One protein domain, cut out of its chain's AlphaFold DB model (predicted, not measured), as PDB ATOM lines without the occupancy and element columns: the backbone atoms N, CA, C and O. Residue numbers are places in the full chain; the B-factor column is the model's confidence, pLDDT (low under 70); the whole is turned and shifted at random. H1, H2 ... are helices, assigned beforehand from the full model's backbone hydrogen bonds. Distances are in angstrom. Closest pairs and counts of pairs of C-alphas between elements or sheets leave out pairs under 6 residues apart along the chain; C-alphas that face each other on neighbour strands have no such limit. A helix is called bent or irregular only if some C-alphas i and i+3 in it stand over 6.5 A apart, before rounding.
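Overview. This is residues 2 to 52, 59 to 83, 99 to 119, 174 to 223 and 244 to 256 of the 653 residues of the protein "uncharacterized protein LOC107487244 isoform X2" of Arachis duranensis (UniProt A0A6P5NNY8). At one end of the model, the short helices H1, H2, H3 and H4 make a loose cluster, with the long helix H5 lying across it. From there H8 leads away on one side and H9 comes back on the other, so that with the link between them they make an open frame; H10 lies near the far end of H9, and residues 188 to 195 of the link stick out at the far end. The printed part has 160 residues, with ten named helices, H1 to H10 in order along the chain, and no named strand; the class is all helix, with 93 residues in the named helices. The whole is loose, with a radius of gyration of the C-alphas of 18.9 A, and its C-alphas span 59 by 39 by 21 A, only just flat.

Along the chain. Start at Ala 2, the first printed residue, and go on to C-alpha 11 at (152.379, 166.922, 97.865), where H1 begins; it runs to residue 19. H2, residues 22 to 27, H3, residues 29 to 39, and H4, residues 42 to 49, follow over tight links. H3 is irregular, but only just: C-alphas 34 and 37 are 6.9 A apart. After the first cut, find C-alpha 60 at (152.506, 150.213, 113.314); from there H5 runs 25.8 A to residue 77, and H6, residues 79 to 82, follows over a tight link. Next come H7, residues 104 to 107, and H8, residues 175 to 186, 16.3 A long. H9, residues 201 to 217, runs 24.0 A and ends at C-alpha 217, at (173.597, 165.501, 84.768). H10, residues 251 to 254, is irregular, but only just, with C-alphas 251 and 254 6.7 A apart.

Arrangement. Look first at H1 and H3, which only just touch, with 3 pairs of C-alphas within 8 A; the closest C-alphas, those of Arg 15 and Leu 39, are 6.8 A apart. They run opposite ways at a steep tilt of 47 degrees. H3 and H4 touch only at the corner by their link, closest at the C-alphas of Phe 38 and Ala 44, 4.8 A apart. H5 touches no helix, but is near H1, H2, H3, H4 and H7. It is close to H1 but not clearly touching it, with the closest C-alphas, those of Ala 14 and Leu 73, 7.2 A apart, and the two are about perpendicular at 88 degrees. H6 and H5 meet only through their link. Now find Trp 175: with this residue alone H8 only just touches H2, with 3 pairs of C-alphas within 8 A, and its C-alpha is 5.6 A from that of Trp 26, the closest pair. H7 and H9 are close but not clearly touching, with the closest C-alphas, those of Phe 105 and Arg 217, 7.0 A apart. H9 and H10 are also close but not clearly touching, closest at the C-alphas of Pro 201 and Cys 254, 6.0 A apart. H8 and H9 are apart. In H1, H2, H4, H5, H8 and H9 every O i to N i+4 pair is within hydrogen-bond range; in H3 it is 4 of 7, and H6, H7 and H10 are too short for such a pair.

Size, cuts and confidence. The two C-alphas farthest apart, those of Pro 52 and Pro 256, are 59.9 A from each other. Residues 53 to 58, 84 to 98, 120 to 173 and 224 to 243 are not printed, and the C-alpha gaps across these cuts are 12.3 A, 13.4 A, 9.1 A and 27.1 A. The link from H8 to H9, 14 residues, is long, and within it residues 188 to 195 stand free. The mean pLDDT of the printed part is 70.3, and 72 residues are under 70, among them 2 to 9, 111 to 119, 183 to 208 and 244 to 256.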
ATOM      1  N   ALA A   2     161.519 175.479  99.401       57.16
ATOM      2  CA  ALA A   2     160.727 175.757  98.188       57.16
ATOM      3  C   ALA A   2     160.303 174.485  97.415       57.16
ATOM      4  O   ALA A   2     159.288 174.471  96.731       57.16
ATOM      5  N   LEU A   3     161.055 173.387  97.569       58.53
ATOM      6  CA  LEU A   3     160.794 172.117  96.888       58.53
ATOM      7  C   LEU A   3     159.750 171.220  97.571       58.53
ATOM      8  O   LEU A   3     159.403 170.195  97.003       58.53
ATOM      9  N   LEU A   4     159.226 171.570  98.750       60.81
ATOM     10  CA  LEU A   4     158.071 170.853  99.309       60.81
ATOM     11  C   LEU A   4     156.728 171.368  98.753       60.81
ATOM     12  O   LEU A   4     155.692 170.838  99.133       60.81
ATOM     13  N   GLY A   5     156.727 172.332  97.828       57.09
ATOM     14  CA  GLY A   5     155.509 172.995  97.346       57.09
ATOM     15  C   GLY A   5     155.180 174.248  98.161       57.09
ATOM     16  O   GLY A   5     155.746 174.464  99.235       57.09
ATOM     17  N   GLU A   6     154.286 175.092  97.637       53.16
ATOM     18  CA  GLU A   6     153.907 176.384  98.244       53.16
ATOM     19  C   GLU A   6     153.268 176.236  99.637       53.16
ATOM     20  O   GLU A   6     153.356 177.138 100.467       53.16
ATOM     21  N   ASP A   7     152.684 175.071  99.920       57.28
ATOM     22  CA  ASP A   7     152.100 174.706 101.211       57.28
ATOM     23  C   ASP A   7     153.129 174.154 102.220       57.28
ATOM     24  O   ASP A   7     152.815 173.986 103.402       57.28
ATOM     25  N   GLY A   8     154.354 173.853 101.770       65.62
ATOM     26  CA  GLY A   8     155.404 173.209 102.558       65.62
ATOM     27  C   GLY A   8     155.111 171.753 102.943       65.62
ATOM     28  O   GLY A   8     155.818 171.205 103.792       65.62
ATOM     29  N   ARG A   9     154.091 171.110 102.353       68.31
ATOM     30  CA  ARG A   9     153.592 169.782 102.772       68.31
ATOM     31  C   ARG A   9     154.075 168.620 101.914       68.31
ATOM     32  O   ARG A   9     153.824 167.461 102.245       68.31
ATOM     33  N   GLY A  10     154.780 168.895 100.824       82.75
ATOM     34  CA  GLY A  10     155.458 167.901  99.993       82.75
ATOM     35  C   GLY A  10     154.589 167.235  98.925       82.75
ATOM     36  O   GLY A  10     155.106 166.376  98.211       82.75
ATOM     37  N   TYR A  11     153.309 167.602  98.780       87.00
ATOM     38  CA  TYR A  11     152.379 166.922  97.865       87.00
ATOM     39  C   TYR A  11     152.820 167.011  96.400       87.00
ATOM     40  O   TYR A  11     152.850 166.011  95.677       87.00
ATOM     41  N   GLU A  12     153.208 168.201  95.947       84.88
ATOM     42  CA  GLU A  12     153.615 168.417  94.558       84.88
ATOM     43  C   GLU A  12     154.909 167.667  94.209       84.88
ATOM     44  O   GLU A  12     155.015 167.063  93.137       84.88
ATOM     45  N   LEU A  13     155.870 167.634  95.138       86.00
ATOM     46  CA  LEU A  13     157.082 166.825  95.010       86.00
ATOM     47  C   LEU A  13     156.746 165.330  94.977       86.00
ATOM     48  O   LEU A  13     157.266 164.603  94.131       86.00
ATOM     49  N   ALA A  14     155.820 164.878  95.827       89.38
ATOM     50  CA  ALA A  14     155.355 163.498  95.828       89.38
ATOM     51  C   ALA A  14     154.707 163.108  94.488       89.38
ATOM     52  O   ALA A  14     154.986 162.031  93.963       89.38
ATOM     53  N   ARG A  15     153.921 163.998  93.868       89.38
ATOM     54  CA  ARG A  15     153.356 163.779  92.524       89.38
ATOM     55  C   ARG A  15     154.422 163.737  91.430       89.38
ATOM     56  O   ARG A  15     154.266 162.990  90.465       89.38
ATOM     57  N   LYS A  16     155.506 164.506  91.553       87.06
ATOM     58  CA  LYS A  16     156.637 164.428  90.613       87.06
ATOM     59  C   LYS A  16     157.403 163.114  90.744       87.06
ATOM     60  O   LYS A  16     157.663 162.478  89.728       87.06
ATOM     61  N   LEU A  17     157.682 162.677  91.970       88.62
ATOM     62  CA  LEU A  17     158.296 161.374  92.240       88.62
ATOM     63  C   LEU A  17     157.437 160.216  91.702       88.62
ATOM     64  O   LEU A  17     157.977 159.257  91.155       88.62
ATOM     65  N   GLU A  18     156.109 160.348  91.763       91.44
ATOM     66  CA  GLU A  18     155.176 159.385  91.167       91.44
ATOM     67  C   GLU A  18     155.275 159.328  89.641       91.44
ATOM     68  O   GLU A  18     155.370 158.247  89.070       91.44
ATOM     69  N   ARG A  19     155.328 160.483  88.965       87.75
ATOM     70  CA  ARG A  19     155.528 160.538  87.504       87.75
ATOM     71  C   ARG A  19     156.864 159.933  87.072       87.75
ATOM     72  O   ARG A  19     156.959 159.408  85.969       87.75
ATOM     73  N   CYS A  20     157.877 160.002  87.934       84.44
ATOM     74  CA  CYS A  20     159.177 159.370  87.722       84.44
ATOM     75  C   CYS A  20     159.205 157.880  88.119       84.44
ATOM     76  O   CYS A  20     160.258 157.258  88.012       84.44
ATOM     77  N   GLY A  21     158.092 157.305  88.595       85.50
ATOM     78  CA  GLY A  21     158.003 155.899  89.010       85.50
ATOM     79  C   GLY A  21     158.801 155.558  90.274       85.50
ATOM     80  O   GLY A  21     159.050 154.387  90.556       85.50
ATOM     81  N   VAL A  22     159.220 156.564  91.044       87.00
ATOM     82  CA  VAL A  22     160.190 156.404  92.136       87.00
ATOM     83  C   VAL A  22     159.573 155.712  93.349       87.00
ATOM     84  O   VAL A  22     160.230 154.898  93.994       87.00
ATOM     85  N   TRP A  23     158.304 155.994  93.653       88.75
ATOM     86  CA  TRP A  23     157.637 155.460  94.842       88.75
ATOM     87  C   TRP A  23     157.533 153.945  94.846       88.75
ATOM     88  O   TRP A  23     157.747 153.322  95.882       88.75
ATOM     89  N   ARG A  24     157.242 153.354  93.687       86.38
ATOM     90  CA  ARG A  24     157.130 151.906  93.541       86.38
ATOM     91  C   ARG A  24     158.468 151.214  93.801       86.38
ATOM     92  O   ARG A  24     158.511 150.252  94.560       86.38
ATOM     93  N   SER A  25     159.555 151.771  93.266       83.06
ATOM     94  CA  SER A  25     160.924 151.294  93.500       83.06
ATOM     95  C   SER A  25     161.386 151.506  94.945       83.06
ATOM     96  O   SER A  25     162.036 150.641  95.518       83.06
ATOM     97  N   TRP A  26     161.049 152.646  95.558       83.88
ATOM     98  CA  TRP A  26     161.461 152.983  96.925       83.88
ATOM     99  C   TRP A  26     160.717 152.186  97.998       83.88
ATOM    100  O   TRP A  26     161.314 151.779  98.995       83.88
ATOM    101  N   LEU A  27     159.403 152.017  97.838       83.88
ATOM    102  CA  LEU A  27     158.529 151.405  98.840       83.88
ATOM    103  C   LEU A  27     158.387 149.889  98.644       83.88
ATOM    104  O   LEU A  27     158.174 149.177  99.624       83.88
ATOM    105  N   GLY A  28     158.536 149.404  97.409       82.00
ATOM    106  CA  GLY A  28     158.164 148.049  97.007       82.00
ATOM    107  C   GLY A  28     156.666 147.933  96.708       82.00
ATOM    108  O   GLY A  28     155.860 148.754  97.152       82.00
ATOM    109  N   ASP A  29     156.275 146.897  95.960       81.94
ATOM    110  CA  ASP A  29     154.916 146.750  95.413       81.94
ATOM    111  C   ASP A  29     153.811 146.745  96.485       81.94
ATOM    112  O   ASP A  29     152.800 147.435  96.339       81.94
ATOM    113  N   ALA A  30     154.010 146.019  97.588       82.06
ATOM    114  CA  ALA A  30     153.007 145.879  98.648       82.06
ATOM    115  C   ALA A  30     152.742 147.201  99.396       82.06
ATOM    116  O   ALA A  30     151.594 147.600  99.624       82.06
ATOM    117  N   ALA A  31     153.809 147.917  99.752       83.38
ATOM    118  CA  ALA A  31     153.709 149.205 100.428       83.38
ATOM    119  C   ALA A  31     153.222 150.306  99.474       83.38
ATOM    120  O   ALA A  31     152.418 151.152  99.869       83.38
ATOM    121  N   TYR A  32     153.643 150.263  98.205       88.69
ATOM    122  CA  TYR A  32     153.167 151.172  97.167       88.69
ATOM    123  C   TYR A  32     151.661 151.025  96.917       88.69
ATOM    124  O   TYR A  32     150.968 152.038  96.852       88.69
ATOM    125  N   ALA A  33     151.126 149.801  96.859       87.94
ATOM    126  CA  ALA A  33     149.686 149.574  96.705       87.94
ATOM    127  C   ALA A  33     148.864 150.213  97.841       87.94
ATOM    128  O   ALA A  33     147.775 150.736  97.611       87.94
ATOM    129  N   THR A  34     149.418 150.233  99.058       87.88
ATOM    130  CA  THR A  34     148.804 150.882 100.227       87.88
ATOM    131  C   THR A  34     148.967 152.409 100.199       87.88
ATOM    132  O   THR A  34     148.122 153.134 100.716       87.88
ATOM    133  N   PHE A  35     150.051 152.911  99.607       90.69
ATOM    134  CA  PHE A  35     150.396 154.333  99.560       90.69
ATOM    135  C   PHE A  35     149.732 155.100  98.403       90.69
ATOM    136  O   PHE A  35     149.267 156.222  98.592       90.69
ATOM    137  N   SER A  36     149.664 154.493  97.217       93.00
ATOM    138  CA  SER A  36     149.156 155.074  95.965       93.00
ATOM    139  C   SER A  36     147.828 155.844  96.106       93.00
ATOM    140  O   SER A  36     147.749 156.970  95.598       93.00
ATOM    141  N   PRO A  37     146.810 155.348  96.847       93.12
ATOM    142  CA  PRO A  37     145.548 156.069  97.019       93.12
ATOM    143  C   PRO A  37     145.702 157.470  97.631       93.12
ATOM    144  O   PRO A  37     144.929 158.372  97.302       93.12
ATOM    145  N   PHE A  38     146.720 157.693  98.470       90.88
ATOM    146  CA  PHE A  38     146.975 158.984  99.119       90.88
ATOM    147  C   PHE A  38     147.582 160.036  98.177       90.88
ATOM    148  O   PHE A  38     147.627 161.212  98.524       90.88
ATOM    149  N   LEU A  39     148.000 159.647  96.966       91.19
ATOM    150  CA  LEU A  39     148.476 160.563  95.920       91.19
ATOM    151  C   LEU A  39     147.364 161.042  94.973       91.19
ATOM    152  O   LEU A  39     147.648 161.769  94.019       91.19
ATOM    153  N   SER A  40     146.118 160.614  95.191       90.81
ATOM    154  CA  SER A  40     144.976 160.951  94.330       90.81
ATOM    155  C   SER A  40     144.519 162.406  94.468       90.81
ATOM    156  O   SER A  40     144.063 163.003  93.493       90.81
ATOM    157  N   SER A  41     144.641 162.986  95.666       89.81
ATOM    158  CA  SER A  41     144.212 164.352  95.969       89.81
ATOM    159  C   SER A  41     145.031 164.974  97.111       89.81
ATOM    160  O   SER A  41     145.521 164.235  97.972       89.81
ATOM    161  N   PRO A  42     145.143 166.318  97.173       86.81
ATOM    162  CA  PRO A  42     145.821 167.007  98.277       86.81
ATOM    163  C   PRO A  42     145.230 166.676  99.654       86.81
ATOM    164  O   PRO A  42     145.963 166.497 100.618       86.81
ATOM    165  N   SER A  43     143.910 166.513  99.756       86.50
ATOM    166  CA  SER A  43     143.244 166.177 101.022       86.50
ATOM    167  C   SER A  43     143.555 164.754 101.500       86.50
ATOM    168  O   SER A  43     143.744 164.531 102.697       86.50
ATOM    169  N   ALA A  44     143.654 163.786 100.581       88.69
ATOM    170  CA  ALA A  44     144.090 162.428 100.909       88.69
ATOM    171  C   ALA A  44     145.560 162.409 101.362       88.69
ATOM    172  O   ALA A  44     145.902 161.717 102.323       88.69
ATOM    173  N   TRP A  45     146.405 163.220 100.722       90.19
ATOM    174  CA  TRP A  45     147.792 163.426 101.131       90.19
ATOM    175  C   TRP A  45     147.902 164.041 102.525       90.19
ATOM    176  O   TRP A  45     148.647 163.545 103.367       90.19
ATOM    177  N   ASP A  46     147.116 165.078 102.804       86.12
ATOM    178  CA  ASP A  46     147.080 165.721 104.113       86.12
ATOM    179  C   ASP A  46     146.612 164.758 105.202       86.12
ATOM    180  O   ASP A  46     147.188 164.732 106.289       86.12
ATOM    181  N   SER A  47     145.616 163.920 104.912       85.69
ATOM    182  CA  SER A  47     145.151 162.874 105.831       85.69
ATOM    183  C   SER A  47     146.237 161.825 106.113       85.69
ATOM    184  O   SER A  47     146.389 161.353 107.247       85.69
ATOM    185  N   PHE A  48     147.042 161.494 105.099       87.62
ATOM    186  CA  PHE A  48     148.192 160.609 105.237       87.62
ATOM    187  C   PHE A  48     149.330 161.249 106.038       87.62
ATOM    188  O   PHE A  48     149.900 160.590 106.904       87.62
ATOM    189  N   MET A  49     149.660 162.519 105.788       85.19
ATOM    190  CA  MET A  49     150.789 163.235 106.400       85.19
ATOM    191  C   MET A  49     150.480 163.828 107.779       85.19
ATOM    192  O   MET A  49     151.405 164.037 108.566       85.19
ATOM    193  N   SER A  50     149.214 164.071 108.108       79.38
ATOM    194  CA  SER A  50     148.811 164.564 109.425       79.38
ATOM    195  C   SER A  50     148.907 163.442 110.464       79.38
ATOM    196  O   SER A  50     148.434 162.318 110.256       79.38
ATOM    197  N   SER A  51     149.548 163.728 111.600       59.91
ATOM    198  CA  SER A  51     149.466 162.843 112.766       59.91
ATOM    199  C   SER A  51     148.049 162.948 113.331       59.91
ATOM    200  O   SER A  51     147.602 164.072 113.561       59.91
ATOM    201  N   PRO A  52     147.323 161.843 113.571       53.34
ATOM    202  CA  PRO A  52     146.086 161.949 114.320       53.34
ATOM    203  C   PRO A  52     146.416 162.422 115.739       53.34
ATOM    204  O   PRO A  52     147.359 161.941 116.374       53.34
ATOM    205  N   SER A  59     147.801 151.227 112.685       68.38
ATOM    206  CA  SER A  59     148.699 150.068 112.670       68.38
ATOM    207  C   SER A  59     150.148 150.548 112.560       68.38
ATOM    208  O   SER A  59     150.446 151.435 111.758       68.38
ATOM    209  N   ARG A  60     151.055 149.953 113.344       74.12
ATOM    210  CA  ARG A  60     152.506 150.213 113.314       74.12
ATOM    211  C   ARG A  60     153.053 150.269 111.876       74.12
ATOM    212  O   ARG A  60     153.923 151.086 111.588       74.12
ATOM    213  N   ALA A  61     152.478 149.483 110.963       76.62
ATOM    214  CA  ALA A  61     152.795 149.484 109.534       76.62
ATOM    215  C   ALA A  61     152.537 150.834 108.830       76.62
ATOM    216  O   ALA A  61     153.360 151.278 108.033       76.62
ATOM    217  N   HIS A  62     151.437 151.524 109.143       82.31
ATOM    218  CA  HIS A  62     151.110 152.820 108.542       82.31
ATOM    219  C   HIS A  62     152.079 153.919 109.002       82.31
ATOM    220  O   HIS A  62     152.474 154.758 108.197       82.31
ATOM    221  N   LEU A  63     152.512 153.893 110.269       82.44
ATOM    222  CA  LEU A  63     153.528 154.822 110.773       82.44
ATOM    223  C   LEU A  63     154.875 154.613 110.066       82.44
ATOM    224  O   LEU A  63     155.495 155.580 109.630       82.44
ATOM    225  N   PHE A  64     155.306 153.360 109.898       80.31
ATOM    226  CA  PHE A  64     156.526 153.055 109.147       80.31
ATOM    227  C   PHE A  64     156.450 153.519 107.695       80.31
ATOM    228  O   PHE A  64     157.397 154.132 107.201       80.31
ATOM    229  N   LEU A  65     155.314 153.293 107.031       85.38
ATOM    230  CA  LEU A  65     155.085 153.767 105.670       85.38
ATOM    231  C   LEU A  65     155.195 155.296 105.584       85.38
ATOM    232  O   LEU A  65     155.901 155.825 104.729       85.38
ATOM    233  N   GLN A  66     154.567 156.006 106.520       85.38
ATOM    234  CA  GLN A  66     154.632 157.465 106.614       85.38
ATOM    235  C   GLN A  66     156.073 157.962 106.806       85.38
ATOM    236  O   GLN A  66     156.494 158.929 106.171       85.38
ATOM    237  N   MET A  67     156.855 157.283 107.645       83.50
ATOM    238  CA  MET A  67     158.259 157.619 107.876       83.50
ATOM    239  C   MET A  67     159.136 157.366 106.644       83.50
ATOM    240  O   MET A  67     159.968 158.211 106.320       83.50
ATOM    241  N   ARG A  68     158.919 156.268 105.907       83.50
ATOM    242  CA  ARG A  68     159.625 155.994 104.639       83.50
ATOM    243  C   ARG A  68     159.322 157.041 103.572       83.50
ATOM    244  O   ARG A  68     160.224 157.440 102.838       83.50
ATOM    245  N   VAL A  69     158.075 157.503 103.496       87.81
ATOM    246  CA  VAL A  69     157.670 158.574 102.574       87.81
ATOM    247  C   VAL A  69     158.334 159.900 102.953       87.81
ATOM    248  O   VAL A  69     158.912 160.563 102.093       87.81
ATOM    249  N   ARG A  70     158.329 160.263 104.244       86.19
ATOM    250  CA  ARG A  70     159.003 161.477 104.732       86.19
ATOM    251  C   ARG A  70     160.508 161.460 104.491       86.19
ATOM    252  O   ARG A  70     161.049 162.492 104.113       86.19
ATOM    253  N   ALA A  71     161.164 160.317 104.687       84.06
ATOM    254  CA  ALA A  71     162.604 160.185 104.482       84.06
ATOM    255  C   ALA A  71     163.003 160.525 103.038       84.06
ATOM    256  O   ALA A  71     163.891 161.349 102.830       84.06
ATOM    257  N   LEU A  72     162.294 159.972 102.046       85.75
ATOM    258  CA  LEU A  72     162.588 160.251 100.639       85.75
ATOM    259  C   LEU A  72     162.241 161.692 100.238       85.75
ATOM    260  O   LEU A  72     162.987 162.327  99.496       85.75
ATOM    261  N   LEU A  73     161.125 162.233 100.735       86.31
ATOM    262  CA  LEU A  73     160.783 163.635 100.481       86.31
ATOM    263  C   LEU A  73     161.831 164.586 101.044       86.31
ATOM    264  O   LEU A  73     162.190 165.553 100.378       86.31
ATOM    265  N   PHE A  74     162.314 164.319 102.257       84.00
ATOM    266  CA  PHE A  74     163.344 165.132 102.884       84.00
ATOM    267  C   PHE A  74     164.647 165.082 102.086       84.00
ATOM    268  O   PHE A  74     165.198 166.137 101.780       84.00
ATOM    269  N   ASP A  75     165.087 163.884 101.689       82.12
ATOM    270  CA  ASP A  75     166.263 163.690 100.837       82.12
ATOM    271  C   ASP A  75     166.195 164.561  99.572       82.12
ATOM    272  O   ASP A  75     167.053 165.419  99.352       82.12
ATOM    273  N   LYS A  76     165.106 164.453  98.803       83.94
ATOM    274  CA  LYS A  76     164.957 165.181  97.533       83.94
ATOM    275  C   LYS A  76     164.647 166.671  97.702       83.94
ATOM    276  O   LYS A  76     164.968 167.470  96.824       83.94
ATOM    277  N   ALA A  77     164.050 167.088  98.815       80.06
ATOM    278  CA  ALA A  77     163.802 168.504  99.091       80.06
ATOM    279  C   ALA A  77     165.023 169.228  99.689       80.06
ATOM    280  O   ALA A  77     165.089 170.467  99.629       80.06
ATOM    281  N   SER A  78     165.989 168.484 100.243       74.06
ATOM    282  CA  SER A  78     167.180 169.025 100.911       74.06
ATOM    283  C   SER A  78     168.045 169.886  99.986       74.06
ATOM    284  O   SER A  78     168.608 170.884 100.435       74.06
ATOM    285  N   ALA A  79     168.054 169.614  98.676       70.88
ATOM    286  CA  ALA A  79     168.732 170.447  97.682       70.88
ATOM    287  C   ALA A  79     168.308 171.926  97.738       70.88
ATOM    288  O   ALA A  79     169.132 172.810  97.512       70.88
ATOM    289  N   SER A  80     167.055 172.222  98.110       62.50
ATOM    290  CA  SER A  80     166.574 173.605  98.265       62.50
ATOM    291  C   SER A  80     167.182 174.356  99.448       62.50
ATOM    292  O   SER A  80     167.067 175.574  99.508       62.50
ATOM    293  N   ILE A  81     167.773 173.641 100.406       61.59
ATOM    294  CA  ILE A  81     168.415 174.219 101.590       61.59
ATOM    295  C   ILE A  81     169.820 174.699 101.209       61.59
ATOM    296  O   ILE A  81     170.221 175.801 101.574       61.59
ATOM    297  N   PHE A  82     170.527 173.903 100.405       57.75
ATOM    298  CA  PHE A  82     171.913 174.156 100.008       57.75
ATOM    299  C   PHE A  82     172.062 174.975  98.714       57.75
ATOM    300  O   PHE A  82     173.149 175.468  98.438       57.75
ATOM    301  N   SER A  83     170.986 175.162  97.939       53.41
ATOM    302  CA  SER A  83     171.003 175.961  96.694       53.41
ATOM    303  C   SER A  83     170.841 177.472  96.921       53.41
ATOM    304  O   SER A  83     170.793 178.240  95.961       53.41
ATOM    305  N   LEU A  99     159.085 174.109  91.552       59.38
ATOM    306  CA  LEU A  99     159.133 172.676  91.304       59.38
ATOM    307  C   LEU A  99     159.229 172.367  89.808       59.38
ATOM    308  O   LEU A  99     160.047 171.539  89.422       59.38
ATOM    309  N   HIS A 100     158.430 173.034  88.965       60.72
ATOM    310  CA  HIS A 100     158.961 173.742  87.794       60.72
ATOM    311  C   HIS A 100     160.154 173.131  87.045       60.72
ATOM    312  O   HIS A 100     160.014 172.209  86.240       60.72
ATOM    313  N   ASN A 101     161.322 173.671  87.392       68.00
ATOM    314  CA  ASN A 101     162.614 173.496  86.734       68.00
ATOM    315  C   ASN A 101     163.460 172.363  87.326       68.00
ATOM    316  O   ASN A 101     164.657 172.273  87.049       68.00
ATOM    317  N   LEU A 102     162.857 171.496  88.145       74.88
ATOM    318  CA  LEU A 102     163.555 170.335  88.677       74.88
ATOM    319  C   LEU A 102     163.977 169.383  87.563       74.88
ATOM    320  O   LEU A 102     163.166 168.928  86.752       74.88
ATOM    321  N   ASN A 103     165.248 169.013  87.598       79.62
ATOM    322  CA  ASN A 103     165.805 168.018  86.707       79.62
ATOM    323  C   ASN A 103     165.205 166.622  86.997       79.62
ATOM    324  O   ASN A 103     165.356 166.115  88.112       79.62
ATOM    325  N   PRO A 104     164.568 165.943  86.024       79.12
ATOM    326  CA  PRO A 104     163.991 164.614  86.246       79.12
ATOM    327  C   PRO A 104     165.045 163.551  86.597       79.12
ATOM    328  O   PRO A 104     164.732 162.609  87.320       79.12
ATOM    329  N   PHE A 105     166.300 163.715  86.157       79.44
ATOM    330  CA  PHE A 105     167.393 162.807  86.526       79.44
ATOM    331  C   PHE A 105     167.787 162.924  88.003       79.44
ATOM    332  O   PHE A 105     168.261 161.950  88.576       79.44
ATOM    333  N   TYR A 106     167.564 164.074  88.645       82.44
ATOM    334  CA  TYR A 106     167.810 164.250  90.081       82.44
ATOM    335  C   TYR A 106     166.791 163.480  90.943       82.44
ATOM    336  O   TYR A 106     167.118 162.972  92.018       82.44
ATOM    337  N   LEU A 107     165.551 163.354  90.456       83.00
ATOM    338  CA  LEU A 107     164.459 162.690  91.174       83.00
ATOM    339  C   LEU A 107     164.555 161.161  91.162       83.00
ATOM    340  O   LEU A 107     163.932 160.519  92.004       83.00
ATOM    341  N   GLN A 108     165.330 160.579  90.246       84.62
ATOM    342  CA  GLN A 108     165.577 159.138  90.209       84.62
ATOM    343  C   GLN A 108     166.368 158.666  91.441       84.62
ATOM    344  O   GLN A 108     167.068 159.448  92.094       84.62
ATOM    345  N   LEU A 109     166.230 157.378  91.762       80.12
ATOM    346  CA  LEU A 109     167.055 156.727  92.776       80.12
ATOM    347  C   LEU A 109     168.354 156.267  92.126       80.12
ATOM    348  O   LEU A 109     168.316 155.619  91.079       80.12
ATOM    349  N   HIS A 110     169.483 156.589  92.746       74.62
ATOM    350  CA  HIS A 110     170.804 156.277  92.203       74.62
ATOM    351  C   HIS A 110     171.591 155.398  93.162       74.62
ATOM    352  O   HIS A 110     171.531 155.588  94.371       74.62
ATOM    353  N   ALA A 111     172.296 154.399  92.622       68.06
ATOM    354  CA  ALA A 111     172.989 153.382  93.425       68.06
ATOM    355  C   ALA A 111     174.114 153.958  94.300       68.06
ATOM    356  O   ALA A 111     174.541 153.314  95.253       68.06
ATOM    357  N   ASP A 112     174.602 155.148  93.958       63.44
ATOM    358  CA  ASP A 112     175.623 155.890  94.690       63.44
ATOM    359  C   ASP A 112     175.089 156.875  95.731       63.44
ATOM    360  O   ASP A 112     175.877 157.410  96.512       63.44
ATOM    361  N   ASP A 113     173.776 157.096  95.780       69.19
ATOM    362  CA  ASP A 113     173.160 157.867  96.853       69.19
ATOM    363  C   ASP A 113     172.992 156.967  98.085       69.19
ATOM    364  O   ASP A 113     172.633 155.799  97.958       69.19
ATOM    365  N   VAL A 114     173.228 157.507  99.286       64.19
ATOM    366  CA  VAL A 114     172.964 156.801 100.550       64.19
ATOM    367  C   VAL A 114     171.618 157.260 101.097       64.19
ATOM    368  O   VAL A 114     171.454 158.394 101.536       64.19
ATOM    369  N   TYR A 115     170.664 156.341 101.117       66.38
ATOM    370  CA  TYR A 115     169.306 156.548 101.604       66.38
ATOM    371  C   TYR A 115     169.169 155.871 102.965       66.38
ATOM    372  O   TYR A 115     169.401 154.668 103.097       66.38
ATOM    373  N   PHE A 116     168.768 156.625 103.986       56.41
ATOM    374  CA  PHE A 116     168.494 156.066 105.308       56.41
ATOM    375  C   PHE A 116     167.200 155.244 105.274       56.41
ATOM    376  O   PHE A 116     166.110 155.790 105.096       56.41
ATOM    377  N   THR A 117     167.302 153.930 105.477       54.50
ATOM    378  CA  THR A 117     166.145 153.045 105.663       54.50
ATOM    379  C   THR A 117     165.946 152.770 107.155       54.50
ATOM    380  O   THR A 117     166.860 152.376 107.875       54.50
ATOM    381  N   LEU A 118     164.735 153.006 107.665       54.03
ATOM    382  CA  LEU A 118     164.407 152.914 109.099       54.03
ATOM    383  C   LEU A 118     164.123 151.472 109.577       54.03
ATOM    384  O   LEU A 118     163.448 151.269 110.584       54.03
ATOM    385  N   GLU A 119     164.595 150.457 108.851       54.78
ATOM    386  CA  GLU A 119     164.077 149.081 108.952       54.78
ATOM    387  C   GLU A 119     164.903 148.164 109.872       54.78
ATOM    388  O   GLU A 119     164.423 147.112 110.286       54.78
ATOM    389  N   THR A 174     164.466 145.672 100.080       64.31
ATOM    390  CA  THR A 174     164.951 147.050 100.086       64.31
ATOM    391  C   THR A 174     165.303 147.420  98.650       64.31
ATOM    392  O   THR A 174     165.778 146.578  97.884       64.31
ATOM    393  N   TRP A 175     165.097 148.682  98.275       71.44
ATOM    394  CA  TRP A 175     165.496 149.167  96.954       71.44
ATOM    395  C   TRP A 175     166.966 148.815  96.641       71.44
ATOM    396  O   TRP A 175     167.288 148.410  95.527       71.44
ATOM    397  N   TYR A 176     167.838 148.849  97.659       69.00
ATOM    398  CA  TYR A 176     169.220 148.379  97.558       69.00
ATOM    399  C   TYR A 176     169.339 146.896  97.215       69.00
ATOM    400  O   TYR A 176     170.156 146.558  96.370       69.00
ATOM    401  N   ASN A 177     168.536 146.013  97.811       71.44
ATOM    402  CA  ASN A 177     168.546 144.589  97.472       71.44
ATOM    403  C   ASN A 177     168.162 144.371  96.004       71.44
ATOM    404  O   ASN A 177     168.891 143.688  95.291       71.44
ATOM    405  N   GLN A 178     167.097 145.020  95.521       69.62
ATOM    406  CA  GLN A 178     166.695 144.935  94.111       69.62
ATOM    407  C   GLN A 178     167.790 145.453  93.173       69.62
ATOM    408  O   GLN A 178     168.086 144.830  92.156       69.62
ATOM    409  N   MET A 179     168.422 146.575  93.520       71.25
ATOM    410  CA  MET A 179     169.527 147.139  92.744       71.25
ATOM    411  C   MET A 179     170.769 146.247  92.749       71.25
ATOM    412  O   MET A 179     171.397 146.070  91.709       71.25
ATOM    413  N   ILE A 180     171.123 145.665  93.897       69.38
ATOM    414  CA  ILE A 180     172.256 144.746  94.035       69.38
ATOM    415  C   ILE A 180     172.009 143.474  93.219       69.38
ATOM    416  O   ILE A 180     172.915 143.018  92.525       69.38
ATOM    417  N   GLU A 181     170.804 142.907  93.261       71.19
ATOM    418  CA  GLU A 181     170.455 141.720  92.474       71.19
ATOM    419  C   GLU A 181     170.411 142.025  90.970       71.19
ATOM    420  O   GLU A 181     171.008 141.287  90.183       71.19
ATOM    421  N   LYS A 182     169.831 143.162  90.556       70.19
ATOM    422  CA  LYS A 182     169.907 143.638  89.163       70.19
ATOM    423  C   LYS A 182     171.349 143.800  88.706       70.19
ATOM    424  O   LYS A 182     171.718 143.280  87.656       70.19
ATOM    425  N   TYR A 183     172.190 144.423  89.523       64.94
ATOM    426  CA  TYR A 183     173.608 144.574  89.229       64.94
ATOM    427  C   TYR A 183     174.329 143.234  89.084       64.94
ATOM    428  O   TYR A 183     175.063 143.049  88.119       64.94
ATOM    429  N   LYS A 184     174.106 142.286  90.002       65.62
ATOM    430  CA  LYS A 184     174.657 140.923  89.920       65.62
ATOM    431  C   LYS A 184     174.148 140.156  88.698       65.62
ATOM    432  O   LYS A 184     174.844 139.276  88.204       65.62
ATOM    433  N   SER A 185     172.940 140.454  88.225       63.09
ATOM    434  CA  SER A 185     172.375 139.825  87.031       63.09
ATOM    435  C   SER A 185     172.912 140.438  85.729       63.09
ATOM    436  O   SER A 185     173.216 139.699  84.793       63.09
ATOM    437  N   ASN A 186     173.116 141.762  85.698       59.16
ATOM    438  CA  ASN A 186     173.671 142.505  84.561       59.16
ATOM    439  C   ASN A 186     175.179 142.275  84.424       59.16
ATOM    440  O   ASN A 186     175.681 141.972  83.342       59.16
ATOM    441  N   LYS A 187     175.913 142.321  85.539       55.97
ATOM    442  CA  LYS A 187     177.268 141.787  85.624       55.97
ATOM    443  C   LYS A 187     177.166 140.301  85.877       55.97
ATOM    444  O   LYS A 187     177.279 139.873  87.018       55.97
ATOM    445  N   LYS A 188     176.990 139.518  84.816       44.25
ATOM    446  CA  LYS A 188     177.174 138.064  84.834       44.25
ATOM    447  C   LYS A 188     178.597 137.764  85.330       44.25
ATOM    448  O   LYS A 188     179.532 137.628  84.546       44.25
ATOM    449  N   LEU A 189     178.775 137.769  86.651       42.91
ATOM    450  CA  LEU A 189     180.023 137.490  87.327       42.91
ATOM    451  C   LEU A 189     180.364 136.064  86.936       42.91
ATOM    452  O   LEU A 189     179.652 135.116  87.273       42.91
ATOM    453  N   VAL A 190     181.451 135.942  86.183       36.59
ATOM    454  CA  VAL A 190     182.271 134.742  86.131       36.59
ATOM    455  C   VAL A 190     182.609 134.427  87.586       36.59
ATOM    456  O   VAL A 190     183.546 134.969  88.163       36.59
ATOM    457  N   LEU A 191     181.747 133.629  88.214       39.62
ATOM    458  CA  LEU A 191     181.884 133.123  89.568       39.62
ATOM    459  C   LEU A 191     182.989 132.067  89.529       39.62
ATOM    460  O   LEU A 191     182.739 130.867  89.487       39.62
ATOM    461  N   GLY A 192     184.221 132.550  89.442       31.56
ATOM    462  CA  GLY A 192     185.429 131.750  89.397       31.56
ATOM    463  C   GLY A 192     186.546 132.491  90.105       31.56
ATOM    464  O   GLY A 192     187.412 133.040  89.441       31.56
ATOM    465  N   ASP A 193     186.467 132.540  91.436       34.16
ATOM    466  CA  ASP A 193     187.596 132.546  92.385       34.16
ATOM    467  C   ASP A 193     188.869 133.344  92.015       34.16
ATOM    468  O   ASP A 193     189.990 132.928  92.302       34.16
ATOM    469  N   ARG A 194     188.729 134.506  91.372       37.81
ATOM    470  CA  ARG A 194     189.814 135.471  91.182       37.81
ATOM    471  C   ARG A 194     189.265 136.880  91.300       37.81
ATOM    472  O   ARG A 194     188.226 137.205  90.737       37.81
ATOM    473  N   GLU A 195     189.980 137.670  92.091       40.84
ATOM    474  CA  GLU A 195     189.781 139.093  92.339       40.84
ATOM    475  C   GLU A 195     189.316 139.842  91.081       40.84
ATOM    476  O   GLU A 195     189.841 139.624  89.986       40.84
ATOM    477  N   LEU A 196     188.333 140.732  91.248       46.88
ATOM    478  CA  LEU A 196     187.901 141.649  90.195       46.88
ATOM    479  C   LEU A 196     189.132 142.343  89.584       46.88
ATOM    480  O   LEU A 196     189.990 142.813  90.338       46.88
ATOM    481  N   PRO A 197     189.246 142.422  88.246       47.91
ATOM    482  CA  PRO A 197     190.395 143.058  87.622       47.91
ATOM    483  C   PRO A 197     190.473 144.525  88.068       47.91
ATOM    484  O   PRO A 197     189.542 145.306  87.867       47.91
ATOM    485  N   LYS A 198     191.593 144.881  88.710       56.12
ATOM    486  CA  LYS A 198     191.938 146.258  89.081       56.12
ATOM    487  C   LYS A 198     191.870 147.134  87.827       56.12
ATOM    488  O   LYS A 198     192.448 146.771  86.802       56.12
ATOM    489  N   ARG A 199     191.159 148.266  87.900       55.62
ATOM    490  CA  ARG A 199     190.984 149.173  86.753       55.62
ATOM    491  C   ARG A 199     192.343 149.718  86.320       55.62
ATOM    492  O   ARG A 199     193.115 150.211  87.145       55.62
ATOM    493  N   SER A 200     192.617 149.680  85.024       62.50
ATOM    494  CA  SER A 200     193.750 150.385  84.433       62.50
ATOM    495  C   SER A 200     193.633 151.904  84.663       62.50
ATOM    496  O   SER A 200     192.526 152.427  84.837       62.50
ATOM    497  N   PRO A 201     194.746 152.662  84.627       59.62
ATOM    498  CA  PRO A 201     194.704 154.123  84.727       59.62
ATOM    499  C   PRO A 201     193.767 154.782  83.698       59.62
ATOM    500  O   PRO A 201     193.078 155.749  84.016       59.62
ATOM    501  N   THR A 202     193.688 154.225  82.486       64.25
ATOM    502  CA  THR A 202     192.802 154.689  81.407       64.25
ATOM    503  C   THR A 202     191.325 154.447  81.728       64.25
ATOM    504  O   THR A 202     190.484 155.325  81.519       64.25
ATOM    505  N   GLU A 203     190.993 153.285  82.290       60.94
ATOM    506  CA  GLU A 203     189.635 152.981  82.757       60.94
ATOM    507  C   GLU A 203     189.242 153.857  83.950       60.94
ATOM    508  O   GLU A 203     188.092 154.275  84.049       60.94
ATOM    509  N   MET A 204     190.189 154.212  84.824       69.50
ATOM    510  CA  MET A 204     189.941 155.139  85.930       69.50
ATOM    511  C   MET A 204     189.728 156.574  85.464       69.50
ATOM    512  O   MET A 204     188.826 157.239  85.960       69.50
ATOM    513  N   ALA A 205     190.495 157.054  84.485       62.69
ATOM    514  CA  ALA A 205     190.254 158.363  83.880       62.69
ATOM    515  C   ALA A 205     188.867 158.423  83.212       62.69
ATOM    516  O   ALA A 205     188.122 159.394  83.388       62.69
ATOM    517  N   SER A 206     188.485 157.348  82.518       67.25
ATOM    518  CA  SER A 206     187.153 157.193  81.919       67.25
ATOM    519  C   SER A 206     186.061 157.175  82.990       67.25
ATOM    520  O   SER A 206     185.051 157.860  82.858       67.25
ATOM    521  N   TYR A 207     186.299 156.478  84.100       68.62
ATOM    522  CA  TYR A 207     185.411 156.434  85.257       68.62
ATOM    523  C   TYR A 207     185.271 157.793  85.960       68.62
ATOM    524  O   TYR A 207     184.158 158.216  86.253       68.62
ATOM    525  N   VAL A 208     186.365 158.521  86.201       68.56
ATOM    526  CA  VAL A 208     186.330 159.863  86.809       68.56
ATOM    527  C   VAL A 208     185.544 160.822  85.918       68.56
ATOM    528  O   VAL A 208     184.713 161.587  86.411       68.56
ATOM    529  N   THR A 209     185.748 160.740  84.603       74.19
ATOM    530  CA  THR A 209     185.000 161.527  83.616       74.19
ATOM    531  C   THR A 209     183.520 161.147  83.616       74.19
ATOM    532  O   THR A 209     182.660 162.027  83.675       74.19
ATOM    533  N   TYR A 210     183.214 159.847  83.637       74.88
ATOM    534  CA  TYR A 210     181.857 159.321  83.742       74.88
ATOM    535  C   TYR A 210     181.153 159.837  85.002       74.88
ATOM    536  O   TYR A 210     180.093 160.442  84.893       74.88
ATOM    537  N   ILE A 211     181.772 159.715  86.180       71.31
ATOM    538  CA  ILE A 211     181.211 160.182  87.457       71.31
ATOM    539  C   ILE A 211     181.043 161.699  87.486       71.31
ATOM    540  O   ILE A 211     180.038 162.205  87.983       71.31
ATOM    541  N   THR A 212     181.993 162.442  86.925       73.31
ATOM    542  CA  THR A 212     181.894 163.904  86.829       73.31
ATOM    543  C   THR A 212     180.722 164.318  85.939       73.31
ATOM    544  O   THR A 212     179.946 165.196  86.313       73.31
ATOM    545  N   ASN A 213     180.542 163.660  84.793       76.94
ATOM    546  CA  ASN A 213     179.417 163.913  83.892       76.94
ATOM    547  C   ASN A 213     178.078 163.478  84.497       76.94
ATOM    548  O   ASN A 213     177.085 164.190  84.367       76.94
ATOM    549  N   LEU A 214     178.056 162.353  85.210       77.06
ATOM    550  CA  LEU A 214     176.901 161.846  85.944       77.06
ATOM    551  C   LEU A 214     176.442 162.854  87.010       77.06
ATOM    552  O   LEU A 214     175.265 163.201  87.062       77.06
ATOM    553  N   LYS A 215     177.378 163.411  87.794       76.69
ATOM    554  CA  LYS A 215     177.096 164.465  88.783       76.69
ATOM    555  C   LYS A 215     176.555 165.738  88.134       76.69
ATOM    556  O   LYS A 215     175.549 166.267  88.596       76.69
ATOM    557  N   LYS A 216     177.153 166.190  87.023       78.38
ATOM    558  CA  LYS A 216     176.650 167.342  86.245       78.38
ATOM    559  C   LYS A 216     175.226 167.107  85.730       78.38
ATOM    560  O   LYS A 216     174.383 167.994  85.808       78.38
ATOM    561  N   ARG A 217     174.932 165.895  85.250       76.38
ATOM    562  CA  ARG A 217     173.597 165.501  84.768       76.38
ATOM    563  C   ARG A 217     172.548 165.383  85.873       76.38
ATOM    564  O   ARG A 217     171.365 165.377  85.544       76.38
ATOM    565  N   ARG A 218     172.949 165.273  87.140       76.38
ATOM    566  CA  ARG A 218     172.065 165.086  88.304       76.38
ATOM    567  C   ARG A 218     171.884 166.351  89.148       76.38
ATOM    568  O   ARG A 218     171.317 166.266  90.231       76.38
ATOM    569  N   LEU A 219     172.334 167.516  88.674       78.75
ATOM    570  CA  LEU A 219     172.094 168.775  89.381       78.75
ATOM    571  C   LEU A 219     170.580 169.020  89.566       78.75
ATOM    572  O   LEU A 219     169.829 168.784  88.611       78.75
ATOM    573  N   PRO A 220     170.121 169.460  90.760       72.69
ATOM    574  CA  PRO A 220     168.697 169.640  91.065       72.69
ATOM    575  C   PRO A 220     167.999 170.648  90.147       72.69
ATOM    576  O   PRO A 220     166.863 170.419  89.728       72.69
ATOM    577  N   PHE A 221     168.701 171.730  89.804       76.31
ATOM    578  CA  PHE A 221     168.246 172.787  88.907       76.31
ATOM    579  C   PHE A 221     169.156 172.838  87.678       76.31
ATOM    580  O   PHE A 221     170.347 172.539  87.767       76.31
ATOM    581  N   LYS A 222     168.593 173.201  86.525       62.53
ATOM    582  CA  LYS A 222     169.385 173.590  85.356       62.53
ATOM    583  C   LYS A 222     169.597 175.101  85.422       62.53
ATOM    584  O   LYS A 222     168.615 175.836  85.365       62.53
ATOM    585  N   GLU A 223     170.834 175.572  85.561       50.75
ATOM    586  CA  GLU A 223     171.140 176.973  85.272       50.75
ATOM    587  C   GLU A 223     170.982 177.216  83.764       50.75
ATOM    588  O   GLU A 223     171.779 176.725  82.961       50.75
ATOM    589  N   GLY A 244     175.879 150.837  86.756       45.06
ATOM    590  CA  GLY A 244     177.059 150.668  87.557       45.06
ATOM    591  C   GLY A 244     176.624 150.862  88.987       45.06
ATOM    592  O   GLY A 244     176.596 151.989  89.473       45.06
ATOM    593  N   PHE A 245     176.331 149.763  89.684       42.41
ATOM    594  CA  PHE A 245     176.611 149.739  91.103       42.41
ATOM    595  C   PHE A 245     178.071 150.159  91.199       42.41
ATOM    596  O   PHE A 245     178.983 149.469  90.711       42.41
ATOM    597  N   LEU A 246     178.236 151.378  91.696       52.28
ATOM    598  CA  LEU A 246     179.492 151.970  92.073       52.28
ATOM    599  C   LEU A 246     179.963 151.125  93.230       52.28
ATOM    600  O   LEU A 246     179.701 151.405  94.391       52.28
ATOM    601  N   GLU A 247     180.556 150.000  92.849       48.97
ATOM    602  CA  GLU A 247     181.388 149.155  93.661       48.97
ATOM    603  C   GLU A 247     182.081 150.100  94.632       48.97
ATOM    604  O   GLU A 247     182.794 151.008  94.188       48.97
ATOM    605  N   ILE A 248     181.737 149.992  95.918       43.97
ATOM    606  CA  ILE A 248     182.271 150.834  96.989       43.97
ATOM    607  C   ILE A 248     183.726 150.405  97.142       43.97
ATOM    608  O   ILE A 248     184.130 149.664  98.028       43.97
ATOM    609  N   MET A 249     184.504 150.769  96.147       41.06
ATOM    610  CA  MET A 249     185.816 150.271  95.846       41.06
ATOM    611  C   MET A 249     186.609 151.543  95.660       41.06
ATOM    612  O   MET A 249     186.848 152.018  94.552       41.06
ATOM    613  N   TYR A 250     186.877 152.134  96.829       40.78
ATOM    614  CA  TYR A 250     188.010 152.976  97.175       40.78
ATOM    615  C   TYR A 250     188.949 153.266  95.990       40.78
ATOM    616  O   TYR A 250     189.420 152.348  95.318       40.78
ATOM    617  N   ALA A 251     189.309 154.541  95.799       39.69
ATOM    618  CA  ALA A 251     190.229 155.034  94.756       39.69
ATOM    619  C   ALA A 251     191.599 154.305  94.672       39.69
ATOM    620  O   ALA A 251     192.377 154.524  93.749       39.69
ATOM    621  N   TRP A 252     191.871 153.404  95.615       37.44
ATOM    622  CA  TRP A 252     192.996 152.482  95.708       37.44
ATOM    623  C   TRP A 252     193.066 151.420  94.594       37.44
ATOM    624  O   TRP A 252     194.135 150.859  94.375       37.44
ATOM    625  N   ASN A 253     191.991 151.172  93.835       47.00
ATOM    626  CA  ASN A 253     191.986 150.150  92.770       47.00
ATOM    627  C   ASN A 253     192.789 150.496  91.506       47.00
ATOM    628  O   ASN A 253     192.802 149.705  90.566       47.00
ATOM    629  N   CYS A 254     193.455 151.651  91.482       45.41
ATOM    630  CA  CYS A 254     194.314 152.076  90.372       45.41
ATOM    631  C   CYS A 254     195.758 152.316  90.777       45.41
ATOM    632  O   CYS A 254     196.543 152.841  89.988       45.41
ATOM    633  N   VAL A 255     196.120 151.928  91.995       43.50
ATOM    634  CA  VAL A 255     197.516 151.915  92.403       43.50
ATOM    635  C   VAL A 255     198.062 150.536  92.024       43.50
ATOM    636  O   VAL A 255     197.596 149.542  92.589       43.50
ATOM    637  N   PRO A 256     198.990 150.416  91.051       37.53
ATOM    638  CA  PRO A 256     199.705 149.162  90.864       37.53
ATOM    639  C   PRO A 256     200.317 148.763  92.208       37.53
ATOM    640  O   PRO A 256     200.874 149.600  92.912       37.53
TER     641      PRO A 256